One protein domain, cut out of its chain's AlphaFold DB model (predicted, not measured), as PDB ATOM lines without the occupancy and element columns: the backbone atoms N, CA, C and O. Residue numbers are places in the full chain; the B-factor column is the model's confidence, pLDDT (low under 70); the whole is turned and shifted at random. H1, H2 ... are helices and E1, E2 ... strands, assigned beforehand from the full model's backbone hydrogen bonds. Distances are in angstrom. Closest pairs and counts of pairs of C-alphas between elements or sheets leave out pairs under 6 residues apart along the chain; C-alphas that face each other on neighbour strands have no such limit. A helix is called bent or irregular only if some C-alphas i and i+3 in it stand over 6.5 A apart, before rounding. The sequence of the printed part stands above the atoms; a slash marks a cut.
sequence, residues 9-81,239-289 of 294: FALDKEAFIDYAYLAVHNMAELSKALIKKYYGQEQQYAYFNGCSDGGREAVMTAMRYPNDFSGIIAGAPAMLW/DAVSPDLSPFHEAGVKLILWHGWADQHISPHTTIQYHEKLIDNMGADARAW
ATOM      1  N   PHE A   9     149.465 167.168 194.269       93.56
ATOM      2  CA  PHE A   9     149.917 166.447 193.078       93.56
ATOM      3  C   PHE A   9     151.039 165.449 193.396       93.56
ATOM      4  O   PHE A   9     151.113 164.409 192.758       93.56
ATOM      5  N   ALA A  10     151.879 165.732 194.398       94.25
ATOM      6  CA  ALA A  10     153.014 164.887 194.754       94.25
ATOM      7  C   ALA A  10     152.611 163.546 195.394       94.25
ATOM      8  O   ALA A  10     153.438 162.643 195.507       94.25
ATOM      9  N   LEU A  11     151.339 163.390 195.782       94.06
ATOM     10  CA  LEU A  11     150.782 162.098 196.193       94.06
ATOM     11  C   LEU A  11     150.664 161.124 195.011       94.06
ATOM     12  O   LEU A  11     150.647 159.909 195.214       94.06
ATOM     13  N   ASP A  12     150.595 161.648 193.787       95.31
ATOM     14  CA  ASP A  12     150.759 160.869 192.571       95.31
ATOM     15  C   ASP A  12     152.251 160.753 192.231       95.31
ATOM     16  O   ASP A  12     152.964 161.744 192.048       95.31
ATOM     17  N   LYS A  13     152.741 159.513 192.152       94.88
ATOM     18  CA  LYS A  13     154.165 159.239 191.940       94.88
ATOM     19  C   LYS A  13     154.663 159.731 190.579       94.88
ATOM     20  O   LYS A  13     155.819 160.140 190.481       94.88
ATOM     21  N   GLU A  14     153.843 159.640 189.537       96.75
ATOM     22  CA  GLU A  14     154.235 160.062 188.191       96.75
ATOM     23  C   GLU A  14     154.328 161.586 188.139       96.75
ATOM     24  O   GLU A  14     155.354 162.114 187.720       96.75
ATOM     25  N   ALA A  15     153.340 162.287 188.698       96.12
ATOM     26  CA  ALA A  15     153.353 163.741 188.806       96.12
ATOM     27  C   ALA A  15     154.514 164.259 189.678       96.12
ATOM     28  O   ALA A  15     155.132 165.270 189.339       96.12
ATOM     29  N   PHE A  16     154.859 163.565 190.770       96.00
ATOM     30  CA  PHE A  16     156.045 163.889 191.570       96.00
ATOM     31  C   PHE A  16     157.347 163.722 190.775       96.00
ATOM     32  O   PHE A  16     158.212 164.592 190.834       96.00
ATOM     33  N   ILE A  17     157.495 162.633 190.011       97.69
ATOM     34  CA  ILE A  17     158.675 162.394 189.163       97.69
ATOM     35  C   ILE A  17     158.770 163.425 188.030       97.69
ATOM     36  O   ILE A  17     159.864 163.928 187.748       97.69
ATOM     37  N   ASP A  18     157.639 163.770 187.416       97.69
ATOM     38  CA  ASP A  18     157.547 164.824 186.407       97.69
ATOM     39  C   ASP A  18     158.053 166.154 186.962       97.69
ATOM     40  O   ASP A  18     158.943 166.756 186.362       97.69
ATOM     41  N   TYR A  19     157.569 166.564 188.136       96.25
ATOM     42  CA  TYR A  19     158.040 167.769 188.823       96.25
ATOM     43  C   TYR A  19     159.527 167.702 189.207       96.25
ATOM     44  O   TYR A  19     160.281 168.663 189.028       96.25
ATOM     45  N   ALA A  20     159.966 166.559 189.738       97.00
ATOM     46  CA  ALA A  20     161.311 166.401 190.270       97.00
ATOM     47  C   ALA A  20     162.382 166.520 189.181       97.00
ATOM     48  O   ALA A  20     163.373 167.222 189.382       97.00
ATOM     49  N   TYR A  21     162.204 165.858 188.034       97.75
ATOM     50  CA  TYR A  21     163.219 165.891 186.976       97.75
ATOM     51  C   TYR A  21     162.724 165.592 185.557       97.75
ATOM     52  O   TYR A  21     163.444 165.901 184.609       97.75
ATOM     53  N   LEU A  22     161.560 164.961 185.366       98.25
ATOM     54  CA  LEU A  22     161.226 164.372 184.064       98.25
ATOM     55  C   LEU A  22     160.510 165.341 183.105       98.25
ATOM     56  O   LEU A  22     160.689 165.237 181.889       98.25
ATOM     57  N   ALA A  23     159.742 166.310 183.610       98.12
ATOM     58  CA  ALA A  23     158.903 167.169 182.770       98.12
ATOM     59  C   ALA A  23     159.710 167.998 181.760       98.12
ATOM     60  O   ALA A  23     159.339 168.073 180.587       98.12
ATOM     61  N   VAL A  24     160.833 168.589 182.187       98.38
ATOM     62  CA  VAL A  24     161.677 169.415 181.308       98.38
ATOM     63  C   VAL A  24     162.345 168.575 180.220       98.38
ATOM     64  O   VAL A  24     162.389 169.007 179.070       98.38
ATOM     65  N   HIS A  25     162.771 167.353 180.546       98.56
ATOM     66  CA  HIS A  25     163.315 166.417 179.563       98.56
ATOM     67  C   HIS A  25     162.277 166.025 178.507       98.56
ATOM     68  O   HIS A  25     162.506 166.163 177.304       98.56
ATOM     69  N   ASN A  26     161.083 165.621 178.951       98.50
ATOM     70  CA  ASN A  26     159.986 165.274 178.047       98.50
ATOM     71  C   ASN A  26     159.600 166.459 177.149       98.50
ATOM     72  O   ASN A  26     159.329 166.283 175.959       98.50
ATOM     73  N   MET A  27     159.596 167.675 177.707       98.19
ATOM     74  CA  MET A  27     159.362 168.905 176.957       98.19
ATOM     75  C   MET A  27     160.448 169.137 175.904       98.19
ATOM     76  O   MET A  27     160.108 169.451 174.761       98.19
ATOM     77  N   ALA A  28     161.726 168.944 176.243       98.44
ATOM     78  CA  ALA A  28     162.837 169.093 175.310       98.44
ATOM     79  C   ALA A  28     162.719 168.109 174.136       98.44
ATOM     80  O   ALA A  28     162.711 168.536 172.978       98.44
ATOM     81  N   GLU A  29     162.542 166.817 174.409       98.50
ATOM     82  CA  GLU A  29     162.440 165.779 173.375       98.50
ATOM     83  C   GLU A  29     161.232 165.990 172.452       98.50
ATOM     84  O   GLU A  29     161.362 165.975 171.221       98.50
ATOM     85  N   LEU A  30     160.057 166.273 173.026       98.56
ATOM     86  CA  LEU A  30     158.854 166.548 172.242       98.56
ATOM     87  C   LEU A  30     159.014 167.811 171.389       98.56
ATOM     88  O   LEU A  30     158.655 167.805 170.209       98.56
ATOM     89  N   SER A  31     159.579 168.880 171.951       98.31
ATOM     90  CA  SER A  31     159.789 170.137 171.229       98.31
ATOM     91  C   SER A  31     160.718 169.947 170.034       98.31
ATOM     92  O   SER A  31     160.389 170.392 168.935       98.31
ATOM     93  N   LYS A  32     161.827 169.214 170.195       98.62
ATOM     94  CA  LYS A  32     162.752 168.888 169.094       98.62
ATOM     95  C   LYS A  32     162.061 168.084 167.990       98.62
ATOM     96  O   LYS A  32     162.210 168.397 166.806       98.62
ATOM     97  N   ALA A  33     161.254 167.086 168.354       98.62
ATOM     98  CA  ALA A  33     160.493 166.293 167.389       98.62
ATOM     99  C   ALA A  33     159.480 167.147 166.604       98.62
ATOM    100  O   ALA A  33     159.361 167.012 165.381       98.62
ATOM    101  N   LEU A  34     158.775 168.055 167.286       98.62
ATOM    102  CA  LEU A  34     157.833 168.985 166.659       98.62
ATOM    103  C   LEU A  34     158.540 169.988 165.744       98.62
ATOM    104  O   LEU A  34     158.078 170.196 164.621       98.62
ATOM    105  N   ILE A  35     159.675 170.549 166.173       98.56
ATOM    106  CA  ILE A  35     160.509 171.452 165.367       98.56
ATOM    107  C   ILE A  35     160.932 170.754 164.073       98.56
ATOM    108  O   ILE A  35     160.671 171.276 162.988       98.56
ATOM    109  N   LYS A  36     161.485 169.537 164.163       98.56
ATOM    110  CA  LYS A  36     161.899 168.757 162.989       98.56
ATOM    111  C   LYS A  36     160.743 168.489 162.034       98.56
ATOM    112  O   LYS A  36     160.895 168.639 160.823       98.56
ATOM    113  N   LYS A  37     159.578 168.111 162.565       98.62
ATOM    114  CA  LYS A  37     158.388 167.821 161.756       98.62
ATOM    115  C   LYS A  37     157.837 169.066 161.063       98.62
ATOM    116  O   LYS A  37     157.410 168.972 159.917       98.62
ATOM    117  N   TYR A  38     157.806 170.197 161.759       98.62
ATOM    118  CA  TYR A  38     157.196 171.425 161.259       98.62
ATOM    119  C   TYR A  38     158.116 172.182 160.294       98.62
ATOM    120  O   TYR A  38     157.670 172.611 159.234       98.62
ATOM    121  N   TYR A  39     159.402 172.311 160.632       98.44
ATOM    122  CA  TYR A  39     160.377 173.078 159.848       98.44
ATOM    123  C   TYR A  39     161.183 172.229 158.856       98.44
ATOM    124  O   TYR A  39     161.916 172.783 158.041       98.44
ATOM    125  N   GLY A  40     161.075 170.898 158.910       98.50
ATOM    126  CA  GLY A  40     161.811 169.987 158.026       98.50
ATOM    127  C   GLY A  40     163.309 169.874 158.330       98.50
ATOM    128  O   GLY A  40     164.041 169.283 157.541       98.50
ATOM    129  N   GLN A  41     163.771 170.421 159.458       98.31
ATOM    130  CA  GLN A  41     165.168 170.399 159.895       98.31
ATOM    131  C   GLN A  41     165.273 170.375 161.424       98.31
ATOM    132  O   GLN A  41     164.381 170.854 162.122       98.31
ATOM    133  N   GLU A  42     166.367 169.820 161.940       98.00
ATOM    134  CA  GLU A  42     166.677 169.836 163.373       98.00
ATOM    135  C   GLU A  42     167.147 171.226 163.818       98.00
ATOM    136  O   GLU A  42     167.723 171.988 163.039       98.00
ATOM    137  N   GLN A  43     166.902 171.563 165.084       97.25
ATOM    138  CA  GLN A  43     167.468 172.757 165.698       97.25
ATOM    139  C   GLN A  43     168.999 172.673 165.720       97.25
ATOM    140  O   GLN A  43     169.563 171.658 166.123       97.25
ATOM    141  N   GLN A  44     169.673 173.758 165.329       96.69
ATOM    142  CA  GLN A  44     171.135 173.830 165.401       96.69
ATOM    143  C   GLN A  44     171.631 173.901 166.854       96.69
ATOM    144  O   GLN A  44     172.675 173.343 167.179       96.69
ATOM    145  N   TYR A  45     170.864 174.570 167.720       97.25
ATOM    146  CA  TYR A  45     171.119 174.693 169.152       97.25
ATOM    147  C   TYR A  45     169.801 174.633 169.924       97.25
ATOM    148  O   TYR A  45     168.756 175.036 169.410       97.25
ATOM    149  N   ALA A  46     169.859 174.168 171.169       98.00
ATOM    150  CA  ALA A  46     168.755 174.230 172.123       98.00
ATOM    151  C   ALA A  46     169.233 174.902 173.415       98.00
ATOM    152  O   ALA A  46     170.349 174.646 173.858       98.00
ATOM    153  N   TYR A  47     168.409 175.753 174.024       98.19
ATOM    154  CA  TYR A  47     168.774 176.468 175.246       98.19
ATOM    155  C   TYR A  47     167.698 176.311 176.309       98.19
ATOM    156  O   TYR A  47     166.510 176.356 175.989       98.19
ATOM    157  N   PHE A  48     168.125 176.187 177.562       98.44
ATOM    158  CA  PHE A  48     167.247 176.267 178.722       98.44
ATOM    159  C   PHE A  48     167.648 177.458 179.591       98.44
ATOM    160  O   PHE A  48     168.828 177.660 179.874       98.44
ATOM    161  N   ASN A  49     166.669 178.261 179.990       98.06
ATOM    162  CA  ASN A  49     166.865 179.399 180.877       98.06
ATOM    163  C   ASN A  49     165.788 179.350 181.956       98.06
ATOM    164  O   ASN A  49     164.605 179.488 181.643       98.06
ATOM    165  N   GLY A  50     166.206 179.149 183.200       97.94
ATOM    166  CA  GLY A  50     165.311 179.045 184.343       97.94
ATOM    167  C   GLY A  50     165.850 179.806 185.548       97.94
ATOM    168  O   GLY A  50     167.062 179.916 185.735       97.94
ATOM    169  N   CYS A  51     164.936 180.331 186.365       97.94
ATOM    170  CA  CYS A  51     165.242 181.013 187.620       97.94
ATOM    171  C   CYS A  51     164.451 180.372 188.771       97.94
ATOM    172  O   CYS A  51     163.360 179.852 188.528       97.94
ATOM    173  N   SER A  52     164.966 180.402 190.004       95.81
ATOM    174  CA  SER A  52     164.319 179.798 191.178       95.81
ATOM    175  C   SER A  52     164.172 178.274 191.031       95.81
ATOM    176  O   SER A  52     165.172 177.578 190.818       95.81
ATOM    177  N   ASP A  53     162.954 177.730 191.085       96.00
ATOM    178  CA  ASP A  53     162.706 176.315 190.781       96.00
ATOM    179  C   ASP A  53     163.106 175.962 189.340       96.00
ATOM    180  O   ASP A  53     163.706 174.921 189.097       96.00
ATOM    181  N   GLY A  54     162.927 176.889 188.393       97.94
ATOM    182  CA  GLY A  54     163.459 176.733 187.038       97.94
ATOM    183  C   GLY A  54     164.992 176.704 187.007       97.94
ATOM    184  O   GLY A  54     165.588 176.062 186.151       97.94
ATOM    185  N   GLY A  55     165.665 177.361 187.955       98.19
ATOM    186  CA  GLY A  55     167.116 177.254 188.112       98.19
ATOM    187  C   GLY A  55     167.532 175.873 188.636       98.19
ATOM    188  O   GLY A  55     168.519 175.305 188.172       98.19
ATOM    189  N   ARG A  56     166.751 175.283 189.550       98.06
ATOM    190  CA  ARG A  56     166.919 173.877 189.955       98.06
ATOM    191  C   ARG A  56     166.720 172.941 188.766       98.06
ATOM    192  O   ARG A  56     167.565 172.082 188.546       98.06
ATOM    193  N   GLU A  57     165.660 173.115 187.981       98.56
ATOM    194  CA  GLU A  57     165.404 172.335 186.760       98.56
ATOM    195  C   GLU A  57     166.545 172.462 185.738       98.56
ATOM    196  O   GLU A  57     166.959 171.473 185.128       98.56
ATOM    197  N   ALA A  58     167.106 173.664 185.591       98.00
ATOM    198  CA  ALA A  58     168.255 173.932 184.733       98.00
ATOM    199  C   ALA A  58     169.468 173.085 185.151       98.00
ATOM    200  O   ALA A  58     170.069 172.401 184.323       98.00
ATOM    201  N   VAL A  59     169.793 173.057 186.444       97.75
ATOM    202  CA  VAL A  59     170.882 172.217 186.967       97.75
ATOM    203  C   VAL A  59     170.520 170.728 186.908       97.75
ATOM    204  O   VAL A  59     171.358 169.901 186.554       97.75
ATOM    205  N   MET A  60     169.262 170.369 187.164       98.12
ATOM    206  CA  MET A  60     168.775 168.990 187.102       98.12
ATOM    207  C   MET A  60     168.911 168.396 185.695       98.12
ATOM    208  O   MET A  60     169.352 167.257 185.542       98.12
ATOM    209  N   THR A  61     168.579 169.168 184.658       97.12
ATOM    210  CA  THR A  61     168.762 168.735 183.265       97.12
ATOM    211  C   THR A  61     170.237 168.611 182.902       97.12
ATOM    212  O   THR A  61     170.603 167.624 182.272       97.12
ATOM    213  N   ALA A  62     171.110 169.501 183.388       95.94
ATOM    214  CA  ALA A  62     172.558 169.329 183.244       95.94
ATOM    215  C   ALA A  62     173.049 168.017 183.886       95.94
ATOM    216  O   ALA A  62     173.832 167.284 183.286       95.94
ATOM    217  N   MET A  63     172.557 167.696 185.086       95.50
ATOM    218  CA  MET A  63     172.938 166.494 185.835       95.50
ATOM    219  C   MET A  63     172.428 165.192 185.205       95.50
ATOM    220  O   MET A  63     173.143 164.192 185.203       95.50
ATOM    221  N   ARG A  64     171.177 165.167 184.733       97.00
ATOM    222  CA  ARG A  64     170.487 163.926 184.333       97.00
ATOM    223  C   ARG A  64     170.354 163.740 182.829       97.00
ATOM    224  O   ARG A  64     170.329 162.602 182.366       97.00
ATOM    225  N   TYR A  65     170.265 164.834 182.083       97.56
ATOM    226  CA  TYR A  65     169.941 164.844 180.661       97.56
ATOM    227  C   TYR A  65     170.928 165.733 179.889       97.56
ATOM    228  O   TYR A  65     170.542 166.727 179.270       97.56
ATOM    229  N   PRO A  66     172.226 165.377 179.891       96.25
ATOM    230  CA  PRO A  66     173.302 166.240 179.401       96.25
ATOM    231  C   PRO A  66     173.202 166.594 177.910       96.25
ATOM    232  O   PRO A  66     173.892 167.498 177.463       96.25
ATOM    233  N   ASN A  67     172.353 165.906 177.142       95.62
ATOM    234  CA  ASN A  67     172.167 166.123 175.705       95.62
ATOM    235  C   ASN A  67     170.872 166.885 175.366       95.62
ATOM    236  O   ASN A  67     170.549 167.073 174.188       95.62
ATOM    237  N   ASP A  68     170.103 167.316 176.370       97.88
ATOM    238  CA  ASP A  68     168.836 168.004 176.123       97.88
ATOM    239  C   ASP A  68     169.053 169.393 175.523       97.88
ATOM    240  O   ASP A  68     168.321 169.789 174.610       97.88
ATOM    241  N   PHE A  69     170.099 170.090 175.967       98.00
ATOM    242  CA  PHE A  69     170.390 171.470 175.596       98.00
ATOM    243  C   PHE A  69     171.855 171.648 175.193       98.00
ATOM    244  O   PHE A  69     172.736 170.924 175.633       98.00
ATOM    245  N   SER A  70     172.117 172.645 174.352       96.75
ATOM    246  CA  SER A  70     173.451 173.113 173.957       96.75
ATOM    247  C   SER A  70     173.995 174.196 174.897       96.75
ATOM    248  O   SER A  70     175.205 174.421 174.950       96.75
ATOM    249  N   GLY A  71     173.121 174.854 175.661       97.31
ATOM    250  CA  GLY A  71     173.500 175.790 176.714       97.31
ATOM    251  C   GLY A  71     172.391 175.975 177.746       97.31
ATOM    252  O   GLY A  71     171.207 175.933 177.411       97.31
ATOM    253  N   ILE A  72     172.785 176.184 178.998       98.25
ATOM    254  CA  ILE A  72     171.887 176.309 180.145       98.25
ATOM    255  C   ILE A  72     172.238 177.570 180.936       98.25
ATOM    256  O   ILE A  72     173.408 177.838 181.210       98.25
ATOM    257  N   ILE A  73     171.217 178.335 181.317       98.31
ATOM    258  CA  ILE A  73     171.312 179.453 182.258       98.31
ATOM    259  C   ILE A  73     170.456 179.095 183.474       98.31
ATOM    260  O   ILE A  73     169.247 178.906 183.339       98.31
ATOM    261  N   ALA A  74     171.083 178.997 184.645       98.19
ATOM    262  CA  ALA A  74     170.403 178.749 185.910       98.19
ATOM    263  C   ALA A  74     170.571 179.960 186.837       98.19
ATOM    264  O   ALA A  74     171.662 180.233 187.345       98.19
ATOM    265  N   GLY A  75     169.480 180.699 187.022       98.00
ATOM    266  CA  GLY A  75     169.378 181.820 187.951       98.00
ATOM    267  C   GLY A  75     168.818 181.391 189.296       98.00
ATOM    268  O   GLY A  75     167.896 180.580 189.334       98.00
ATOM    269  N   ALA A  76     169.373 181.920 190.386       96.81
ATOM    270  CA  ALA A  76     168.952 181.645 191.762       96.81
ATOM    271  C   ALA A  76     168.497 180.183 191.978       96.81
ATOM    272  O   ALA A  76     167.345 179.934 192.323       96.81
ATOM    273  N   PRO A  77     169.319 179.174 191.640       97.06
ATOM    274  CA  PRO A  77     168.812 177.817 191.504       97.06
ATOM    275  C   PRO A  77     168.508 177.195 192.876       97.06
ATOM    276  O   PRO A  77     169.398 177.067 193.718       97.06
ATOM    277  N   ALA A  78     167.266 176.740 193.081       95.12
ATOM    278  CA  ALA A  78     166.807 176.050 194.297       95.12
ATOM    279  C   ALA A  78     167.347 174.601 194.399       95.12
ATOM    280  O   ALA A  78     166.586 173.644 194.518       95.12
ATOM    281  N   MET A  79     168.665 174.416 194.278       94.31
ATOM    282  CA  MET A  79     169.302 173.106 194.087       94.31
ATOM    283  C   MET A  79     169.175 172.193 195.299       94.31
ATOM    284  O   MET A  79     168.886 171.012 195.141       94.31
ATOM    285  N   LEU A  80     169.369 172.731 196.505       92.31
ATOM    286  CA  LEU A  80     169.130 172.012 197.756       92.31
ATOM    287  C   LEU A  80     167.644 172.120 198.137       92.31
ATOM    288  O   LEU A  80     167.288 172.616 199.205       92.31
ATOM    289  N   TRP A  81     166.786 171.719 197.199       94.38
ATOM    290  CA  TRP A  81     165.352 171.981 197.168       94.38
ATOM    291  C   TRP A  81     164.634 171.579 198.454       94.38
ATOM    292  O   TRP A  81     163.811 172.340 198.961       94.38
ATOM    293  N   ASP A 239     166.380 167.331 194.547       96.56
ATOM    294  CA  ASP A 239     167.653 167.999 194.835       96.56
ATOM    295  C   ASP A 239     168.627 167.878 193.645       96.56
ATOM    296  O   ASP A 239     168.984 166.786 193.195       96.56
ATOM    297  N   ALA A 240     169.099 169.022 193.152       96.25
ATOM    298  CA  ALA A 240     169.990 169.159 192.002       96.25
ATOM    299  C   ALA A 240     171.420 169.520 192.448       96.25
ATOM    300  O   ALA A 240     171.939 170.577 192.102       96.25
ATOM    301  N   VAL A 241     172.046 168.673 193.274       93.88
ATOM    302  CA  VAL A 241     173.298 169.019 193.984       93.88
ATOM    303  C   VAL A 241     174.516 168.155 193.636       93.88
ATOM    304  O   VAL A 241     175.534 168.241 194.324       93.88
ATOM    305  N   SER A 242     174.447 167.311 192.599       94.38
ATOM    306  CA  SER A 242     175.612 166.507 192.194       94.38
ATOM    307  C   SER A 242     176.745 167.421 191.719       94.38
ATOM    308  O   SER A 242     176.526 168.208 190.794       94.38
ATOM    309  N   PRO A 243     177.956 167.308 192.294       92.44
ATOM    310  CA  PRO A 243     179.122 168.046 191.821       92.44
ATOM    311  C   PRO A 243     179.807 167.363 190.625       92.44
ATOM    312  O   PRO A 243     180.818 167.855 190.128       92.44
ATOM    313  N   ASP A 244     179.306 166.210 190.179       93.50
ATOM    314  CA  ASP A 244     179.769 165.555 188.962       93.50
ATOM    315  C   ASP A 244     178.834 165.890 187.800       93.50
ATOM    316  O   ASP A 244     177.699 165.411 187.736       93.50
ATOM    317  N   LEU A 245     179.339 166.729 186.898       94.06
ATOM    318  CA  LEU A 245     178.727 167.075 185.619       94.06
ATOM    319  C   LEU A 245     179.618 166.625 184.449       94.06
ATOM    320  O   LEU A 245     179.583 167.227 183.374       94.06
ATOM    321  N   SER A 246     180.436 165.583 184.631       91.56
ATOM    322  CA  SER A 246     181.335 165.081 183.583       91.56
ATOM    323  C   SER A 246     180.593 164.739 182.283       91.56
ATOM    324  O   SER A 246     181.023 165.234 181.243       91.56
ATOM    325  N   PRO A 247     179.430 164.046 182.292       92.38
ATOM    326  CA  PRO A 247     178.680 163.782 181.058       92.38
ATOM    327  C   PRO A 247     178.217 165.055 180.330       92.38
ATOM    328  O   PRO A 247     178.238 165.117 179.104       92.38
ATOM    329  N   PHE A 248     177.823 166.089 181.077       93.38
ATOM    330  CA  PHE A 248     177.427 167.393 180.533       93.38
ATOM    331  C   PHE A 248     178.613 168.130 179.904       93.38
ATOM    332  O   PHE A 248     178.507 168.701 178.817       93.38
ATOM    333  N   HIS A 249     179.764 168.077 180.574       89.38
ATOM    334  CA  HIS A 249     181.003 168.651 180.075       89.38
ATOM    335  C   HIS A 249     181.509 167.930 178.814       89.38
ATOM    336  O   HIS A 249     181.871 168.588 177.839       89.38
ATOM    337  N   GLU A 250     181.485 166.595 178.805       91.00
ATOM    338  CA  GLU A 250     181.858 165.750 177.663       91.00
ATOM    339  C   GLU A 250     180.950 165.978 176.449       91.00
ATOM    340  O   GLU A 250     181.432 165.991 175.316       91.00
ATOM    341  N   ALA A 251     179.660 166.246 176.674       91.62
ATOM    342  CA  ALA A 251     178.713 166.640 175.630       91.62
ATOM    343  C   ALA A 251     178.987 168.046 175.047       91.62
ATOM    344  O   ALA A 251     178.354 168.458 174.075       91.62
ATOM    345  N   GLY A 252     179.939 168.799 175.610       90.88
ATOM    346  CA  GLY A 252     180.338 170.123 175.130       90.88
ATOM    347  C   GLY A 252     179.378 171.252 175.512       90.88
ATOM    348  O   GLY A 252     179.553 172.381 175.041       90.88
ATOM    349  N   VAL A 253     178.400 170.977 176.379       92.38
ATOM    350  CA  VAL A 253     177.363 171.923 176.806       92.38
ATOM    351  C   VAL A 253     177.944 172.962 177.768       92.38
ATOM    352  O   VAL A 253     178.961 172.738 178.430       92.38
ATOM    353  N   LYS A 254     177.344 174.157 177.799       93.81
ATOM    354  CA  LYS A 254     177.781 175.282 178.639       93.81
ATOM    355  C   LYS A 254     176.728 175.627 179.683       93.81
ATOM    356  O   LYS A 254     175.547 175.693 179.355       93.81
ATOM    357  N   LEU A 255     177.171 175.883 180.913       93.56
ATOM    358  CA  LEU A 255     176.330 176.304 182.031       93.56
ATOM    359  C   LEU A 255     176.741 177.706 182.494       93.56
ATOM    360  O   LEU A 255     177.921 177.955 182.736       93.56
ATOM    361  N   ILE A 256     175.763 178.599 182.639       95.62
ATOM    362  CA  ILE A 256     175.899 179.878 183.339       95.62
ATOM    363  C   ILE A 256     175.080 179.788 184.624       95.62
ATOM    364  O   ILE A 256     173.866 179.603 184.570       95.62
ATOM    365  N   LEU A 257     175.751 179.931 185.767       95.50
ATOM    366  CA  LEU A 257     175.123 180.067 187.081       95.50
ATOM    367  C   LEU A 257     175.144 181.537 187.499       95.50
ATOM    368  O   LEU A 257     176.192 182.180 187.418       95.50
ATOM    369  N   TRP A 258     174.018 182.057 187.978       96.56
ATOM    370  CA  TRP A 258     173.956 183.386 188.587       96.56
ATOM    371  C   TRP A 258     172.987 183.407 189.771       96.56
ATOM    372  O   TRP A 258     172.065 182.598 189.847       96.56
ATOM    373  N   HIS A 259     173.210 184.317 190.718       97.00
ATOM    374  CA  HIS A 259     172.369 184.490 191.903       97.00
ATOM    375  C   HIS A 259     172.463 185.944 192.379       97.00
ATOM    376  O   HIS A 259     173.552 186.516 192.345       97.00
ATOM    377  N   GLY A 260     171.348 186.535 192.811       95.44
ATOM    378  CA  GLY A 260     171.348 187.843 193.470       95.44
ATOM    379  C   GLY A 260     171.796 187.749 194.930       95.44
ATOM    380  O   GLY A 260     171.420 186.826 195.643       95.44
ATOM    381  N   TRP A 261     172.589 188.707 195.404       94.31
ATOM    382  CA  TRP A 261     173.025 188.724 196.804       94.31
ATOM    383  C   TRP A 261     171.890 188.990 197.796       94.31
ATOM    384  O   TRP A 261     171.860 188.384 198.863       94.31
ATOM    385  N   ALA A 262     170.953 189.853 197.407       93.88
ATOM    386  CA  ALA A 262     169.784 190.245 198.186       93.88
ATOM    387  C   ALA A 262     168.565 189.324 197.954       93.88
ATOM    388  O   ALA A 262     167.426 189.771 198.072       93.88
ATOM    389  N   ASP A 263     168.779 188.058 197.579       93.12
ATOM    390  CA  ASP A 263     167.687 187.092 197.409       93.12
ATOM    391  C   ASP A 263     167.099 186.711 198.782       93.12
ATOM    392  O   ASP A 263     167.804 186.259 199.686       93.12
ATOM    393  N   GLN A 264     165.799 186.948 198.944       90.12
ATOM    394  CA  GLN A 264     165.029 186.689 200.163       90.12
ATOM    395  C   GLN A 264     164.457 185.272 200.246       90.12
ATOM    396  O   GLN A 264     163.799 184.932 201.222       90.12
ATOM    397  N   HIS A 265     164.544 184.499 199.168       89.06
ATOM    398  CA  HIS A 265     163.915 183.190 199.089       89.06
ATOM    399  C   HIS A 265     164.933 182.085 199.041       89.06
ATOM    400  O   HIS A 265     164.651 181.007 199.551       89.06
ATOM    401  N   ILE A 266     166.043 182.294 198.342       91.56
ATOM    402  CA  ILE A 266     167.042 181.280 198.047       91.56
ATOM    403  C   ILE A 266     168.377 181.817 198.501       91.56
ATOM    404  O   ILE A 266     168.842 182.839 198.022       91.56
ATOM    405  N   SER A 267     169.019 181.118 199.432       89.06
ATOM    406  CA  SER A 267     170.301 181.593 199.930       89.06
ATOM    407  C   SER A 267     171.360 181.512 198.817       89.06
ATOM    408  O   SER A 267     171.675 180.398 198.363       89.06
ATOM    409  N   PRO A 268     172.006 182.631 198.419       91.75
ATOM    410  CA  PRO A 268     173.070 182.620 197.411       91.75
ATOM    411  C   PRO A 268     174.278 181.771 197.832       91.75
ATOM    412  O   PRO A 268     175.050 181.315 196.984       91.75
ATOM    413  N   HIS A 269     174.415 181.471 199.130       88.25
ATOM    414  CA  HIS A 269     175.454 180.574 199.643       88.25
ATOM    415  C   HIS A 269     175.357 179.173 199.037       88.25
ATOM    416  O   HIS A 269     176.390 178.564 198.765       88.25
ATOM    417  N   THR A 270     174.147 178.680 198.759       90.00
ATOM    418  CA  THR A 270     173.955 177.367 198.126       90.00
ATOM    419  C   THR A 270     174.556 177.325 196.722       90.00
ATOM    420  O   THR A 270     175.181 176.337 196.340       90.00
ATOM    421  N   THR A 271     174.441 178.420 195.966       93.44
ATOM    422  CA  THR A 271     175.004 178.530 194.614       93.44
ATOM    423  C   THR A 271     176.520 178.666 194.646       93.44
ATOM    424  O   THR A 271     177.204 178.017 193.854       93.44
ATOM    425  N   ILE A 272     177.058 179.438 195.594       91.94
ATOM    426  CA  ILE A 272     178.507 179.564 195.803       91.94
ATOM    427  C   ILE A 272     179.114 178.205 196.161       91.94
ATOM    428  O   ILE A 272     180.045 177.762 195.492       91.94
ATOM    429  N   GLN A 273     178.543 177.508 197.147       91.25
ATOM    430  CA  GLN A 273     179.015 176.190 197.577       91.25
ATOM    431  C   GLN A 273     178.917 175.147 196.463       91.25
ATOM    432  O   GLN A 273     179.814 174.322 196.313       91.25
ATOM    433  N   TYR A 274     177.843 175.164 195.671       92.69
ATOM    434  CA  TYR A 274     177.714 174.262 194.531       92.69
ATOM    435  C   TYR A 274     178.808 174.510 193.491       92.69
ATOM    436  O   TYR A 274     179.480 173.573 193.067       92.69
ATOM    437  N   HIS A 275     179.044 175.774 193.135       92.38
ATOM    438  CA  HIS A 275     180.113 176.158 192.216       92.38
ATOM    439  C   HIS A 275     181.506 175.764 192.741       92.38
ATOM    440  O   HIS A 275     182.324 175.252 191.981       92.38
ATOM    441  N   GLU A 276     181.784 175.960 194.032       92.38
ATOM    442  CA  GLU A 276     183.034 175.511 194.662       92.38
ATOM    443  C   GLU A 276     183.187 173.987 194.585       92.38
ATOM    444  O   GLU A 276     184.218 173.504 194.123       92.38
ATOM    445  N   LYS A 277     182.134 173.225 194.906       92.75
ATOM    446  CA  LYS A 277     182.153 171.759 194.793       92.75
ATOM    447  C   LYS A 277     182.329 171.263 193.356       92.75
ATOM    448  O   LYS A 277     182.998 170.253 193.159       92.75
ATOM    449  N   LEU A 278     181.754 171.947 192.363       92.06
ATOM    450  CA  LEU A 278     181.993 171.641 190.949       92.06
ATOM    451  C   LEU A 278     183.477 171.801 190.599       92.06
ATOM    452  O   LEU A 278     184.055 170.915 189.974       92.06
ATOM    453  N   ILE A 279     184.105 172.899 191.032       90.12
ATOM    454  CA  ILE A 279     185.539 173.140 190.807       90.12
ATOM    455  C   ILE A 279     186.392 172.092 191.522       90.12
ATOM    456  O   ILE A 279     187.338 171.578 190.926       90.12
ATOM    457  N   ASP A 280     186.070 171.765 192.771       91.56
ATOM    458  CA  ASP A 280     186.832 170.794 193.558       91.56
ATOM    459  C   ASP A 280     186.747 169.382 192.962       91.56
ATOM    460  O   ASP A 280     187.740 168.654 192.954       91.56
ATOM    461  N   ASN A 281     185.580 168.998 192.431       91.06
ATOM    462  CA  ASN A 281     185.341 167.665 191.881       91.06
ATOM    463  C   ASN A 281     185.822 167.510 190.427       91.06
ATOM    464  O   ASN A 281     186.451 166.511 190.087       91.06
ATOM    465  N   MET A 282     185.537 168.487 189.561       87.88
ATOM    466  CA  MET A 282     185.832 168.420 188.120       87.88
ATOM    467  C   MET A 282     187.158 169.098 187.742       87.88
ATOM    468  O   MET A 282     187.607 169.010 186.599       87.88
ATOM    469  N   GLY A 283     187.802 169.773 188.694       82.88
ATOM    470  CA  GLY A 283     189.080 170.446 188.514       82.88
ATOM    471  C   GLY A 283     188.977 171.844 187.900       82.88
ATOM    472  O   GLY A 283     187.910 172.422 187.685       82.88
ATOM    473  N   ALA A 284     190.147 172.417 187.610       66.81
ATOM    474  CA  ALA A 284     190.289 173.795 187.149       66.81
ATOM    475  C   ALA A 284     189.539 174.105 185.845       66.81
ATOM    476  O   ALA A 284     189.179 175.263 185.640       66.81
ATOM    477  N   ASP A 285     189.301 173.108 184.992       64.94
ATOM    478  CA  ASP A 285     188.622 173.278 183.704       64.94
ATOM    479  C   ASP A 285     187.123 173.580 183.865       64.94
ATOM    480  O   ASP A 285     186.529 174.229 183.001       64.94
ATOM    481  N   ALA A 286     186.534 173.272 185.028       60.00
ATOM    482  CA  ALA A 286     185.217 173.778 185.414       60.00
ATOM    483  C   ALA A 286     185.195 175.313 185.576       60.00
ATOM    484  O   ALA A 286     184.146 175.936 185.441       60.00
ATOM    485  N   ARG A 287     186.349 175.977 185.778       52.88
ATOM    486  CA  ARG A 287     186.439 177.455 185.809       52.88
ATOM    487  C   ARG A 287     186.263 178.107 184.440       52.88
ATOM    488  O   ARG A 287     186.012 179.309 184.374       52.88
ATOM    489  N   ALA A 288     186.388 177.352 183.344       48.50
ATOM    490  CA  ALA A 288     186.102 177.867 182.003       48.50
ATOM    491  C   ALA A 288     184.607 178.204 181.812       48.50
ATOM    492  O   ALA A 288     184.225 178.799 180.801       48.50
ATOM    493  N   TRP A 289     183.767 177.858 182.791       54.72
ATOM    494  CA  TRP A 289     182.348 178.165 182.868       54.72
ATOM    495  C   TRP A 289     182.236 179.573 183.469       54.72
ATOM    496  O   TRP A 289     182.093 179.769 184.673       54.72
TER     497      TRP A 289
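This is residues 9 to 81 and 239 to 289 of the 294 residues of an uncharacterized protein of Phytophthora infestans (strain T30-4) (UniProt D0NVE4). Look for a small sheet of three parallel strands, with helix H2 packed along it as the nearest element to the middle. The long helix H1, bent into an L, lies beyond the E1 edge and meets H2 near the bend; H4 lies toward the E3 edge, with short H5 making a corner at its end. The 124 printed residues hold five named helices and three named strands, in the order H1 E1 H2 E2 H3 E3 H4 H5; the sheet runs E1 E2 E3, and the class is mostly helix. The whole is compact, with a radius of gyration of the C-alphas of 15.1 A and spans of 44 by 39 by 24 A.

Start at the inner strand E2, residues 71 to 75. Edge strand E1, residues 47 to 51, is parallel to it at 6 degrees, with N 50 and O 73 within hydrogen-bond range at 3.1 A. Edge strand E3, residues 254 to 258, is parallel to E2 at 11 degrees, with N 74 and O 256 at 2.8 A. H2, residues 53 to 64, is on the sheet at a height of 8.2 A, over E1 and E2, and runs along the strands, at 27 degrees to E1 on the local plane; its closest C-alphas to E2 are those of Gly 55 and Ala 74, 4.2 A apart. E1, H2 and E2 form a strand-helix-strand unit, two parallel neighbour strands with a helix between, and its crossover is right-handed. H4, residues 268 to 282, is also on the sheet, its closest C-alphas to E3 being those of Thr 271 and Leu 257, 7.7 A apart; with H2 and H4 on one face of the sheet there are two layers, but H2 and H4 are apart. H1, residues 13 to 39, was assigned as one helix by its hydrogen bonds but is bent, with C-alphas 20 and 23 at 7.9 A; its arms H1a, residues 13 to 20, and H1b, residues 23 to 39, stand about perpendicular at 79 degrees. H1b, with residues 24 to 25 alone, only just touches H2, with 3 pairs of C-alphas within 8 A, the closest those of His 25 and Thr 61 at 7.0 A; they are about perpendicular at 81 degrees. H3, residues 246 to 250, only just touches H2, also with 3 pairs, the closest Ala 62 and Phe 248 at 5.9 A between C-alphas. H5, residues 284 to 288, touches H4 only at the corner, the closest C-alphas being those of Ile 279 and Ala 286, 5.4 A apart. Every O i to N i+4 pair is within hydrogen-bond range in H1a, H1b, H2, H3 and H4; in H5 it is 0 of 1, beside 2 of 2 for O i to N i+3.

Find C-alpha 47 at (168.774, 176.468, 175.246), where E1 begins; it runs 13.6 A to C-alpha 51, and E2 and E3 each run 13.4 A. H1a begins at C-alpha 13, (154.165, 159.239, 191.940), and is 10.3 A long; H1b runs 23.7 A to C-alpha 39. H2 is 16.0 A long, H4 21.2 A, ending at C-alpha 282, (185.832, 168.420, 188.120).

The C-alphas of Gly 40 and Ala 262, the two farthest apart, are 45.7 A apart. Residues 82 to 238 are not printed, and C-alphas 81 and 239 are 5.2 A apart across this cut, which lies in the link from E2 to H3. Of the links that are printed whole, none is long. The mean pLDDT of the printed part is 93.6, and residues 284 to 289 are under 70.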